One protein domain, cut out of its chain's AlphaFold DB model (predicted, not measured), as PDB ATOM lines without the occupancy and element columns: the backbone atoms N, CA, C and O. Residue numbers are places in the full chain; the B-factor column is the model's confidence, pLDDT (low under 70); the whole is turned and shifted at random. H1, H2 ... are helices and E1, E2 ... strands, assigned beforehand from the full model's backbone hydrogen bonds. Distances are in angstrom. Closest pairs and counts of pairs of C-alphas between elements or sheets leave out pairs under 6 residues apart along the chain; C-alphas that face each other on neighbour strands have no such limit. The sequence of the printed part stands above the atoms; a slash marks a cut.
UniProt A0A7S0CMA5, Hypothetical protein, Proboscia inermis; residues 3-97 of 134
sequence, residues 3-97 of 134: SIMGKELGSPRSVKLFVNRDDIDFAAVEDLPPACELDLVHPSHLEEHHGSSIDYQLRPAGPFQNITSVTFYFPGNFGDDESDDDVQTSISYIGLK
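This is residues 3 to 97 of the 134 residues of the protein "Hypothetical protein" of Proboscia inermis (UniProt A0A7S0CMA5). There is little regular structure: a small sheet, E3-E2-E4, and a separate ribbon, E1-E5, are set among long loops, with short helices H1 and H2 far from the middle. Of 95 printed residues, 32 are in named elements, mixed in class: E1, E2, H1, E3, H2, E4, E5. Both sheets are antiparallel. The whole is compact, radius of gyration of the C-alphas 14.1 A, spanning 35 by 30 by 17 A.

E2, residues 14 to 19, is 16.8 A long; E3 is 36 to 39, E4 70 to 73, H1 28 to 31, H2 44 to 47. E1, 3 to 6, begins at C-alpha (59.425, 63.593, -89.088); E5, 91 to 96, ends at (63.239, 59.352, -85.867).

Within hydrogen-bond range are N 17 and O 36 of E2-E3, 2.8 A, N 18 and O 71 of E2-E4, 3.0 A, and N 5 and O 93 of E1-E5, 2.9 A. E3, H2, E4 form a split strand-helix-strand unit, E2 between its strands, crossover right-handed. H1 and H2 are too short for O i to N i+4 pairs.

Links H2-E4 and E4-E5 are long. Residues 47 to 52, 60 to 61 and 82 to 85 have pLDDT under 70.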
ATOM      1  N   SER A   3      60.642  62.783 -89.148       91.62
ATOM      2  CA  SER A   3      59.425  63.593 -89.088       91.62
ATOM      3  C   SER A   3      59.764  64.858 -88.317       91.62
ATOM      4  O   SER A   3      60.287  64.777 -87.208       91.62
ATOM      5  N   ILE A   4      59.538  66.028 -88.907       91.12
ATOM      6  CA  ILE A   4      59.890  67.321 -88.308       91.12
ATOM      7  C   ILE A   4      58.642  68.188 -88.325       91.12
ATOM      8  O   ILE A   4      57.954  68.264 -89.341       91.12
ATOM      9  N   MET A   5      58.352  68.821 -87.193       88.06
ATOM     10  CA  MET A   5      57.233  69.742 -87.047       88.06
ATOM     11  C   MET A   5      57.712  71.000 -86.336       88.06
ATOM     12  O   MET A   5      58.285  70.932 -85.242       88.06
ATOM     13  N   GLY A   6      57.466  72.141 -86.966       86.69
ATOM     14  CA  GLY A   6      57.655  73.452 -86.370       86.69
ATOM     15  C   GLY A   6      56.334  74.165 -86.123       86.69
ATOM     16  O   GLY A   6      55.262  73.571 -86.241       86.69
ATOM     17  N   LYS A   7      56.423  75.440 -85.749       85.06
ATOM     18  CA  LYS A   7      55.259  76.275 -85.451       85.06
ATOM     19  C   LYS A   7      55.098  77.361 -86.508       85.06
ATOM     20  O   LYS A   7      55.987  78.197 -86.629       85.06
ATOM     21  N   GLU A   8      53.941  77.382 -87.175       85.81
ATOM     22  CA  GLU A   8      53.524  78.457 -88.093       85.81
ATOM     23  C   GLU A   8      54.659  78.845 -89.069       85.81
ATOM     24  O   GLU A   8      55.325  77.963 -89.616       85.81
ATOM     25  N   LEU A   9      54.909  80.145 -89.246       86.00
ATOM     26  CA  LEU A   9      55.963  80.691 -90.104       86.00
ATOM     27  C   LEU A   9      57.378  80.331 -89.622       86.00
ATOM     28  O   LEU A   9      58.281  80.143 -90.428       86.00
ATOM     29  N   GLY A  10      57.563  80.125 -88.315       88.25
ATOM     30  CA  GLY A  10      58.835  79.673 -87.748       88.25
ATOM     31  C   GLY A  10      59.150  78.203 -88.035       88.25
ATOM     32  O   GLY A  10      60.192  77.707 -87.606       88.25
ATOM     33  N   SER A  11      58.282  77.461 -88.726       91.56
ATOM     34  CA  SER A  11      58.587  76.084 -89.102       91.56
ATOM     35  C   SER A  11      59.758  76.035 -90.092       91.56
ATOM     36  O   SER A  11      59.776  76.807 -91.049       91.56
ATOM     37  N   PRO A  12      60.742  75.134 -89.906       93.12
ATOM     38  CA  PRO A  12      61.847  75.012 -90.848       93.12
ATOM     39  C   PRO A  12      61.326  74.616 -92.234       93.12
ATOM     40  O   PRO A  12      60.456  73.747 -92.337       93.12
ATOM     41  N   ARG A  13      61.879  75.229 -93.289       92.62
ATOM     42  CA  ARG A  13      61.502  74.923 -94.682       92.62
ATOM     43  C   ARG A  13      62.361  73.837 -95.301       92.62
ATOM     44  O   ARG A  13      61.906  73.098 -96.160       92.62
ATOM     45  N   SER A  14      63.610  73.735 -94.869       93.12
ATOM     46  CA  SER A  14      64.541  72.728 -95.351       93.12
ATOM     47  C   SER A  14      65.433  72.255 -94.218       93.12
ATOM     48  O   SER A  14      65.606  72.921 -93.193       93.12
ATOM     49  N   VAL A  15      65.968  71.051 -94.381       94.94
ATOM     50  CA  VAL A  15      66.891  70.458 -93.422       94.94
ATOM     51  C   VAL A  15      67.982  69.689 -94.148       94.94
ATOM     52  O   VAL A  15      67.723  68.877 -95.039       94.94
ATOM     53  N   LYS A  16      69.222  69.920 -93.720       95.12
ATOM     54  CA  LYS A  16      70.399  69.162 -94.134       95.12
ATOM     55  C   LYS A  16      70.780  68.193 -93.022       95.12
ATOM     56  O   LYS A  16      70.916  68.580 -91.861       95.12
ATOM     57  N   LEU A  17      70.938  66.924 -93.379       94.69
ATOM     58  CA  LEU A  17      71.298  65.848 -92.463       94.69
ATOM     59  C   LEU A  17      72.742  65.424 -92.693       94.69
ATOM     60  O   LEU A  17      73.126  65.086 -93.813       94.69
ATOM     61  N   PHE A  18      73.514  65.356 -91.616       94.75
ATOM     62  CA  PHE A  18      74.863  64.799 -91.598       94.75
ATOM     63  C   PHE A  18      74.891  63.607 -90.646       94.75
ATOM     64  O   PHE A  18      74.208  63.608 -89.624       94.75
ATOM     65  N   VAL A  19      75.647  62.566 -90.982       94.00
ATOM     66  CA  VAL A  19      75.672  61.313 -90.215       94.00
ATOM     67  C   VAL A  19      77.102  60.900 -89.914       94.00
ATOM     68  O   VAL A  19      77.967  61.013 -90.780       94.00
ATOM     69  N   ASN A  20      77.337  60.387 -88.704       92.25
ATOM     70  CA  ASN A  20      78.632  59.855 -88.262       92.25
ATOM     71  C   ASN A  20      79.807  60.837 -88.436       92.25
ATOM     72  O   ASN A  20      80.922  60.424 -88.754       92.25
ATOM     73  N   ARG A  21      79.545  62.130 -88.236       90.75
ATOM     74  CA  ARG A  21      80.543  63.199 -88.279       90.75
ATOM     75  C   ARG A  21      80.441  64.049 -87.027       90.75
ATOM     76  O   ARG A  21      79.340  64.421 -86.627       90.75
ATOM     77  N   ASP A  22      81.598  64.358 -86.462       88.88
ATOM     78  CA  ASP A  22      81.733  65.162 -85.245       88.88
ATOM     79  C   ASP A  22      82.345  66.546 -85.552       88.88
ATOM     80  O   ASP A  22      82.453  67.392 -84.673       88.88
ATOM     81  N   ASP A  23      82.732  66.778 -86.810       91.50
ATOM     82  CA  ASP A  23      83.371  67.988 -87.336       91.50
ATOM     83  C   ASP A  23      82.376  68.926 -88.043       91.50
ATOM     84  O   ASP A  23      82.744  69.674 -88.945       91.50
ATOM     85  N   ILE A  24      81.099  68.853 -87.663       93.94
ATOM     86  CA  ILE A  24      80.031  69.669 -88.243       93.94
ATOM     87  C   ILE A  24      79.815  70.914 -87.379       93.94
ATOM     88  O   ILE A  24      79.342  70.815 -86.248       93.94
ATOM     89  N   ASP A  25      80.124  72.078 -87.944       92.88
ATOM     90  CA  ASP A  25      79.830  73.401 -87.391       92.88
ATOM     91  C   ASP A  25      79.212  74.323 -88.463       92.88
ATOM     92  O   ASP A  25      79.009  73.917 -89.607       92.88
ATOM     93  N   PHE A  26      78.884  75.567 -88.101       92.00
ATOM     94  CA  PHE A  26      78.229  76.501 -89.025       92.00
ATOM     95  C   PHE A  26      79.064  76.848 -90.265       92.00
ATOM     96  O   PHE A  26      78.475  77.127 -91.299       92.00
ATOM     97  N   ALA A  27      80.397  76.805 -90.187       91.06
ATOM     98  CA  ALA A  27      81.255  77.060 -91.341       91.06
ATOM     99  C   ALA A  27      81.370  75.808 -92.223       91.06
ATOM    100  O   ALA A  27      81.211  75.863 -93.437       91.06
ATOM    101  N   ALA A  28      81.579  74.647 -91.603       90.88
ATOM    102  CA  ALA A  28      81.761  73.379 -92.293       90.88
ATOM    103  C   ALA A  28      80.502  72.945 -93.060       90.88
ATOM    104  O   ALA A  28      80.603  72.306 -94.104       90.88
ATOM    105  N   VAL A  29      79.306  73.282 -92.572       92.31
ATOM    106  CA  VAL A  29      78.039  72.908 -93.222       92.31
ATOM    107  C   VAL A  29      77.837  73.569 -94.591       92.31
ATOM    108  O   VAL A  29      77.111  73.018 -95.422       92.31
ATOM    109  N   GLU A  30      78.460  74.720 -94.848       88.56
ATOM    110  CA  GLU A  30      78.363  75.397 -96.147       88.56
ATOM    111  C   GLU A  30      79.161  74.664 -97.233       88.56
ATOM    112  O   GLU A  30      78.688  74.526 -98.361       88.56
ATOM    113  N   ASP A  31      80.325  74.122 -96.870       90.31
ATOM    114  CA  ASP A  31      81.248  73.469 -97.803       90.31
ATOM    115  C   ASP A  31      81.044  71.951 -97.909       90.31
ATOM    116  O   ASP A  31      81.406  71.322 -98.911       90.31
ATOM    117  N   LEU A  32      80.504  71.319 -96.864       92.38
ATOM    118  CA  LEU A  32      80.388  69.867 -96.798       92.38
ATOM    119  C   LEU A  32      79.079  69.363 -97.419       92.38
ATOM    120  O   LEU A  32      77.995  69.834 -97.069       92.38
ATOM    121  N   PRO A  33      79.134  68.315 -98.263       91.75
ATOM    122  CA  PRO A  33      77.927  67.729 -98.823       91.75
ATOM    123  C   PRO A  33      77.122  67.010 -97.725       91.75
ATOM    124  O   PRO A  33      77.675  66.151 -97.022       91.75
ATOM    125  N   PRO A  34      75.818  67.307 -97.575       93.62
ATOM    126  CA  PRO A  34      74.970  66.598 -96.629       93.62
ATOM    127  C   PRO A  34      74.709  65.162 -97.092       93.62
ATOM    128  O   PRO A  34      74.701  64.845 -98.281       93.62
ATOM    129  N   ALA A  35      74.440  64.276 -96.136       93.38
ATOM    130  CA  ALA A  35      74.015  62.906 -96.415       93.38
ATOM    131  C   ALA A  35      72.608  62.857 -97.031       93.38
ATOM    132  O   ALA A  35      72.290  61.960 -97.814       93.38
ATOM    133  N   CYS A  36      71.755  63.807 -96.650       92.69
ATOM    134  CA  CYS A  36      70.450  64.035 -97.250       92.69
ATOM    135  C   CYS A  36      70.050  65.488 -97.053       92.69
ATOM    136  O   CYS A  36      70.278  66.056 -95.988       92.69
ATOM    137  N   GLU A  37      69.388  66.036 -98.055       93.56
ATOM    138  CA  GLU A  37      68.694  67.311 -97.984       93.56
ATOM    139  C   GLU A  37      67.208  67.029 -98.187       93.56
ATOM    140  O   GLU A  37      66.843  66.187 -99.014       93.56
ATOM    141  N   LEU A  38      66.371  67.634 -97.351       93.25
ATOM    142  CA  LEU A  38      64.925  67.479 -97.400       93.25
ATOM    143  C   LEU A  38      64.277  68.856 -97.429       93.25
ATOM    144  O   LEU A  38      64.554  69.680 -96.555       93.25
ATOM    145  N   ASP A  39      63.364  69.035 -98.375       92.81
ATOM    146  CA  ASP A  39      62.417  70.140 -98.380       92.81
ATOM    147  C   ASP A  39      61.202  69.736 -97.546       92.81
ATOM    148  O   ASP A  39      60.568  68.700 -97.776       92.81
ATOM    149  N   LEU A  40      60.933  70.528 -96.517       91.38
ATOM    150  CA  LEU A  40      59.830  70.330 -95.598       91.38
ATOM    151  C   LEU A  40      58.582  71.020 -96.149       91.38
ATOM    152  O   LEU A  40      58.651  71.994 -96.891       91.38
ATOM    153  N   VAL A  41      57.422  70.490 -95.790       89.19
ATOM    154  CA  VAL A  41      56.119  71.025 -96.181       89.19
ATOM    155  C   VAL A  41      55.635  72.019 -95.127       89.19
ATOM    156  O   VAL A  41      55.795  71.782 -93.926       89.19
ATOM    157  N   HIS A  42      55.012  73.111 -95.578       87.25
ATOM    158  CA  HIS A  42      54.446  74.131 -94.698       87.25
ATOM    159  C   HIS A  42      53.420  73.520 -93.722       87.25
ATOM    160  O   HIS A  42      52.576  72.720 -94.149       87.25
ATOM    161  N   PRO A  43      53.433  73.896 -92.426       81.69
ATOM    162  CA  PRO A  43      52.554  73.306 -91.418       81.69
ATOM    163  C   PRO A  43      51.057  73.476 -91.706       81.69
ATOM    164  O   PRO A  43      50.275  72.642 -91.262       81.69
ATOM    165  N   SER A  44      50.638  74.467 -92.502       80.62
ATOM    166  CA  SER A  44      49.231  74.602 -92.931       80.62
ATOM    167  C   SER A  44      48.698  73.364 -93.659       80.62
ATOM    168  O   SER A  44      47.534  73.016 -93.494       80.62
ATOM    169  N   HIS A  45      49.543  72.640 -94.400       76.00
ATOM    170  CA  HIS A  45      49.136  71.389 -95.047       76.00
ATOM    171  C   HIS A  45      48.940  70.235 -94.047       76.00
ATOM    172  O   HIS A  45      48.324  69.228 -94.377       76.00
ATOM    173  N   LEU A  46      49.446  70.355 -92.814       72.06
ATOM    174  CA  LEU A  46      49.256  69.355 -91.755       72.06
ATOM    175  C   LEU A  46      47.891  69.489 -91.070       72.06
ATOM    176  O   LEU A  46      47.353  68.492 -90.579       72.06
ATOM    177  N   GLU A  47      47.322  70.697 -91.043       65.00
ATOM    178  CA  GLU A  47      45.986  70.944 -90.487       65.00
ATOM    179  C   GLU A  47      44.903  70.231 -91.308       65.00
ATOM    180  O   GLU A  47      43.986  69.635 -90.741       65.00
ATOM    181  N   GLU A  48      45.082  70.166 -92.632       61.41
ATOM    182  CA  GLU A  48      44.249  69.368 -93.543       61.41
ATOM    183  C   GLU A  48      44.330  67.854 -93.252       61.41
ATOM    184  O   GLU A  48      43.400  67.103 -93.549       61.41
ATOM    185  N   HIS A  49      45.417  67.394 -92.622       59.81
ATOM    186  CA  HIS A  49      45.684  65.990 -92.291       59.81
ATOM    187  C   HIS A  49      45.483  65.653 -90.802       59.81
ATOM    188  O   HIS A  49      46.053  64.682 -90.289       59.81
ATOM    189  N   HIS A  50      44.648  66.428 -90.098       58.81
ATOM    190  CA  HIS A  50      44.280  66.200 -88.694       58.81
ATOM    191  C   HIS A  50      45.480  66.158 -87.724       58.81
ATOM    192  O   HIS A  50      45.469  65.403 -86.752       58.81
ATOM    193  N   GLY A  51      46.529  66.948 -87.980       60.41
ATOM    194  CA  GLY A  51      47.680  67.065 -87.074       60.41
ATOM    195  C   GLY A  51      48.633  65.866 -87.085       60.41
ATOM    196  O   GLY A  51      49.454  65.717 -86.179       60.41
ATOM    197  N   SER A  52      48.543  65.004 -88.099       65.19
ATOM    198  CA  SER A  52      49.501  63.913 -88.287       65.19
ATOM    199  C   SER A  52      50.839  64.465 -88.786       65.19
ATOM    200  O   SER A  52      50.878  65.245 -89.734       65.19
ATOM    201  N   SER A  53      51.954  64.060 -88.171       76.62
ATOM    202  CA  SER A  53      53.293  64.437 -88.641       76.62
ATOM    203  C   SER A  53      53.604  63.798 -89.997       76.62
ATOM    204  O   SER A  53      53.332  62.611 -90.186       76.62
ATOM    205  N   ILE A  54      54.233  64.541 -90.913       85.00
ATOM    206  CA  ILE A  54      54.720  63.977 -92.180       85.00
ATOM    207  C   ILE A  54      56.003  63.181 -91.931       85.00
ATOM    208  O   ILE A  54      56.987  63.704 -91.405       85.00
ATOM    209  N   ASP A  55      55.989  61.918 -92.354       88.88
ATOM    210  CA  ASP A  55      57.152  61.037 -92.336       88.88
ATOM    211  C   ASP A  55      57.928  61.169 -93.656       88.88
ATOM    212  O   ASP A  55      57.531  60.633 -94.691       88.88
ATOM    213  N   TYR A  56      59.094  61.810 -93.613       90.75
ATOM    214  CA  TYR A  56      60.016  61.879 -94.745       90.75
ATOM    215  C   TYR A  56      60.841  60.594 -94.811       90.75
ATOM    216  O   TYR A  56      61.640  60.269 -93.919       90.75
ATOM    217  N   GLN A  57      60.631  59.813 -95.869       90.38
ATOM    218  CA  GLN A  57      61.315  58.540 -96.036       90.38
ATOM    219  C   GLN A  57      62.755  58.752 -96.511       90.38
ATOM    220  O   GLN A  57      63.017  59.117 -97.653       90.38
ATOM    221  N   LEU A  58      63.706  58.444 -95.633       87.88
ATOM    222  CA  LEU A  58      65.122  58.399 -95.976       87.88
ATOM    223  C   LEU A  58      65.443  57.103 -96.722       87.88
ATOM    224  O   LEU A  58      64.914  56.041 -96.380       87.88
ATOM    225  N   ARG A  59      66.340  57.170 -97.710       81.69
ATOM    226  CA  ARG A  59      66.834  55.978 -98.414       81.69
ATOM    227  C   ARG A  59      67.719  55.142 -97.474       81.69
ATOM    228  O   ARG A  59      68.796  55.609 -97.108       81.69
ATOM    229  N   PRO A  60      67.319  53.905 -97.109       65.81
ATOM    230  CA  PRO A  60      68.105  53.073 -96.192       65.81
ATOM    231  C   PRO A  60      69.375  52.504 -96.839       65.81
ATOM    232  O   PRO A  60      70.333  52.175 -96.148       65.81
ATOM    233  N   ALA A  61      69.382  52.353 -98.166       62.41
ATOM    234  CA  ALA A  61      70.567  51.985 -98.931       62.41
ATOM    235  C   ALA A  61      71.379  53.256 -99.213       62.41
ATOM    236  O   ALA A  61      71.029  54.028-100.105       62.41
ATOM    237  N   GLY A  62      72.411  53.508 -98.406       77.81
ATOM    238  CA  GLY A  62      73.258  54.692 -98.530       77.81
ATOM    239  C   GLY A  62      73.799  55.163 -97.176       77.81
ATOM    240  O   GLY A  62      74.122  54.325 -96.334       77.81
ATOM    241  N   PRO A  63      73.892  56.482 -96.936       83.56
ATOM    242  CA  PRO A  63      74.571  57.025 -95.757       83.56
ATOM    243  C   PRO A  63      73.859  56.704 -94.433       83.56
ATOM    244  O   PRO A  63      74.459  56.802 -93.370       83.56
ATOM    245  N   PHE A  64      72.600  56.260 -94.476       88.19
ATOM    246  CA  PHE A  64      71.792  55.968 -93.290       88.19
ATOM    247  C   PHE A  64      71.932  54.528 -92.760       88.19
ATOM    248  O   PHE A  64      71.044  54.027 -92.069       88.19
ATOM    249  N   GLN A  65      73.040  53.852 -93.066       86.25
ATOM    250  CA  GLN A  65      73.384  52.548 -92.494       86.25
ATOM    251  C   GLN A  65      74.353  52.711 -91.322       86.25
ATOM    252  O   GLN A  65      75.297  53.490 -91.403       86.25
ATOM    253  N   ASN A  66      74.146  51.942 -90.246       86.06
ATOM    254  CA  ASN A  66      75.017  51.937 -89.062       86.06
ATOM    255  C   ASN A  66      75.295  53.350 -88.503       86.06
ATOM    256  O   ASN A  66      76.436  53.799 -88.374       86.06
ATOM    257  N   ILE A  67      74.218  54.078 -88.218       88.06
ATOM    258  CA  ILE A  67      74.284  55.448 -87.718       88.06
ATOM    259  C   ILE A  67      74.511  55.437 -86.206       88.06
ATOM    260  O   ILE A  67      73.781  54.782 -85.464       88.06
ATOM    261  N   THR A  68      75.495  56.206 -85.757       88.31
ATOM    262  CA  THR A  68      75.814  56.430 -84.340       88.31
ATOM    263  C   THR A  68      75.610  57.882 -83.913       88.31
ATOM    264  O   THR A  68      75.295  58.121 -82.751       88.31
ATOM    265  N   SER A  69      75.740  58.835 -84.841       89.88
ATOM    266  CA  SER A  69      75.423  60.251 -84.643       89.88
ATOM    267  C   SER A  69      74.705  60.813 -85.870       89.88
ATOM    268  O   SER A  69      74.969  60.393 -87.001       89.88
ATOM    269  N   VAL A  70      73.774  61.744 -85.640       92.44
ATOM    270  CA  VAL A  70      73.092  62.513 -86.689       92.44
ATOM    271  C   VAL A  70      73.064  63.974 -86.276       92.44
ATOM    272  O   VAL A  70      72.629  64.283 -85.167       92.44
ATOM    273  N   THR A  71      73.468  64.851 -87.185       95.12
ATOM    274  CA  THR A  71      73.402  66.301 -87.021       95.12
ATOM    275  C   THR A  71      72.363  66.863 -87.980       95.12
ATOM    276  O   THR A  71      72.362  66.538 -89.169       95.12
ATOM    277  N   PHE A  72      71.475  67.692 -87.443       94.69
ATOM    278  CA  PHE A  72      70.416  68.374 -88.174       94.69
ATOM    279  C   PHE A  72      70.796  69.841 -88.308       94.69
ATOM    280  O   PHE A  72      71.041  70.501 -87.299       94.69
ATOM    281  N   TYR A  73      70.826  70.345 -89.535       95.31
ATOM    282  CA  TYR A  73      71.039  71.757 -89.810       95.31
ATOM    283  C   TYR A  73      69.842  72.338 -90.555       95.31
ATOM    284  O   TYR A  73      69.409  71.783 -91.565       95.31
ATOM    285  N   PHE A  74      69.326  73.454 -90.047       93.88
ATOM    286  CA  PHE A  74      68.151  74.144 -90.568       93.88
ATOM    287  C   PHE A  74      68.598  75.501 -91.128       93.88
ATOM    288  O   PHE A  74      68.817  76.420 -90.342       93.88
ATOM    289  N   PRO A  75      68.800  75.626 -92.455       91.62
ATOM    290  CA  PRO A  75      69.309  76.857 -93.062       91.62
ATOM    291  C   PRO A  75      68.270  77.982 -93.154       91.62
ATOM    292  O   PRO A  75      68.652  79.116 -93.407       91.62
ATOM    293  N   GLY A  76      66.978  77.683 -93.005       90.00
ATOM    294  CA  GLY A  76      65.922  78.689 -93.102       90.00
ATOM    295  C   GLY A  76      64.547  78.154 -92.724       90.00
ATOM    296  O   GLY A  76      64.344  76.941 -92.551       90.00
ATOM    297  N   ASN A  77      63.598  79.074 -92.607       92.31
ATOM    298  CA  ASN A  77      62.213  78.790 -92.241       92.31
ATOM    299  C   ASN A  77      61.234  79.404 -93.254       92.31
ATOM    300  O   ASN A  77      61.656  79.906 -94.292       92.31
ATOM    301  N   PHE A  78      59.932  79.264 -93.015       89.56
ATOM    302  CA  PHE A  78      58.909  79.769 -93.935       89.56
ATOM    303  C   PHE A  78      58.603  81.266 -93.767       89.56
ATOM    304  O   PHE A  78      58.035  81.858 -94.678       89.56
ATOM    305  N   GLY A  79      58.993  81.890 -92.653       85.00
ATOM    306  CA  GLY A  79      58.884  83.336 -92.436       85.00
ATOM    307  C   GLY A  79      59.777  84.155 -93.370       85.00
ATOM    308  O   GLY A  79      59.350  85.212 -93.834       85.00
ATOM    309  N   ASP A  80      60.945  83.612 -93.740       78.44
ATOM    310  CA  ASP A  80      61.877  84.237 -94.692       78.44
ATOM    311  C   ASP A  80      61.219  84.492 -96.068       78.44
ATOM    312  O   ASP A  80      61.517  85.478 -96.738       78.44
ATOM    313  N   ASP A  81      60.305  83.613 -96.505       72.12
ATOM    314  CA  ASP A  81      59.611  83.750 -97.795       72.12
ATOM    315  C   ASP A  81      58.395  84.709 -97.711       72.12
ATOM    316  O   ASP A  81      57.985  85.277 -98.725       72.12
ATOM    317  N   GLU A  82      57.847  84.953 -96.514       66.25
ATOM    318  CA  GLU A  82      56.694  85.843 -96.261       66.25
ATOM    319  C   GLU A  82      57.113  87.291 -95.916       66.25
ATOM    320  O   GLU A  82      56.284  88.110 -95.521       66.25
ATOM    321  N   SER A  83      58.382  87.654 -96.156       65.88
ATOM    322  CA  SER A  83      58.943  89.007 -95.942       65.88
ATOM    323  C   SER A  83      58.953  89.481 -94.480       65.88
ATOM    324  O   SER A  83      58.903  90.687 -94.226       65.88
ATOM    325  N   ASP A  84      59.015  88.548 -93.528       64.12
ATOM    326  CA  ASP A  84      59.135  88.832 -92.094       64.12
ATOM    327  C   ASP A  84      60.463  88.242 -91.581       64.12
ATOM    328  O   ASP A  84      60.524  87.138 -91.035       64.12
ATOM    329  N   ASP A  85      61.558  88.975 -91.827       63.59
ATOM    330  CA  ASP A  85      62.945  88.558 -91.532       63.59
ATOM    331  C   ASP A  85      63.231  88.371 -90.021       63.59
ATOM    332  O   ASP A  85      64.301  87.893 -89.638       63.59
ATOM    333  N   ASP A  86      62.288  88.733 -89.143       77.06
ATOM    334  CA  ASP A  86      62.415  88.615 -87.685       77.06
ATOM    335  C   ASP A  86      61.846  87.290 -87.130       77.06
ATOM    336  O   ASP A  86      61.879  87.037 -85.916       77.06
ATOM    337  N   VAL A  87      61.325  86.403 -87.988       84.44
ATOM    338  CA  VAL A  87      60.719  85.141 -87.549       84.44
ATOM    339  C   VAL A  87      61.788  84.094 -87.219       84.44
ATOM    340  O   VAL A  87      62.442  83.509 -88.082       84.44
ATOM    341  N   GLN A  88      61.931  83.786 -85.928       88.31
ATOM    342  CA  GLN A  88      62.855  82.754 -85.460       88.31
ATOM    343  C   GLN A  88      62.352  81.336 -85.777       88.31
ATOM    344  O   GLN A  88      61.200  80.982 -85.508       88.31
ATOM    345  N   THR A  89      63.258  80.473 -86.247       90.94
ATOM    346  CA  THR A  89      62.964  79.048 -86.452       90.94
ATOM    347  C   THR A  89      62.581  78.363 -85.134       90.94
ATOM    348  O   THR A  89      63.338  78.376 -84.162       90.94
ATOM    349  N   SER A  90      61.414  77.725 -85.112       89.81
ATOM    350  CA  SER A  90      60.831  77.045 -83.958       89.81
ATOM    351  C   SER A  90      60.478  75.605 -84.309       89.81
ATOM    352  O   SER A  90      59.708  75.341 -85.232       89.81
ATOM    353  N   ILE A  91      61.027  74.666 -83.540       90.25
ATOM    354  CA  ILE A  91      60.832  73.227 -83.724       90.25
ATOM    355  C   ILE A  91      60.101  72.685 -82.503       90.25
ATOM    356  O   ILE A  91      60.586  72.789 -81.379       90.25
ATOM    357  N   SER A  92      58.933  72.094 -82.729       88.69
ATOM    358  CA  SER A  92      58.109  71.502 -81.670       88.69
ATOM    359  C   SER A  92      58.330  69.997 -81.541       88.69
ATOM    360  O   SER A  92      58.228  69.451 -80.444       88.69
ATOM    361  N   TYR A  93      58.645  69.315 -82.644       88.38
ATOM    362  CA  TYR A  93      58.836  67.869 -82.642       88.38
ATOM    363  C   TYR A  93      59.851  67.412 -83.691       88.38
ATOM    364  O   TYR A  93      59.845  67.875 -84.833       88.38
ATOM    365  N   ILE A  94      60.685  66.448 -83.291       91.56
ATOM    366  CA  ILE A  94      61.554  65.671 -84.175       91.56
ATOM    367  C   ILE A  94      61.343  64.189 -83.859       91.56
ATOM    368  O   ILE A  94      61.602  63.729 -82.747       91.56
ATOM    369  N   GLY A  95      60.884  63.442 -84.856       91.44
ATOM    370  CA  GLY A  95      60.695  62.001 -84.822       91.44
ATOM    371  C   GLY A  95      61.730  61.293 -85.683       91.44
ATOM    372  O   GLY A  95      61.927  61.637 -86.848       91.44
ATOM    373  N   LEU A  96      62.378  60.271 -85.126       90.75
ATOM    374  CA  LEU A  96      63.239  59.352 -85.867       90.75
ATOM    375  C   LEU A  96      62.600  57.971 -85.858       90.75
ATOM    376  O   LEU A  96      62.334  57.408 -84.797       90.75
ATOM    377  N   LYS A  97      62.388  57.400 -87.041       90.19
ATOM    378  CA  LYS A  97      61.819  56.061 -87.194       90.19
ATOM    379  C   LYS A  97      62.732  55.210 -88.059       90.19
ATOM    380  O   LYS A  97      63.018  55.535 -89.211       90.19
TER     381      LYS A  97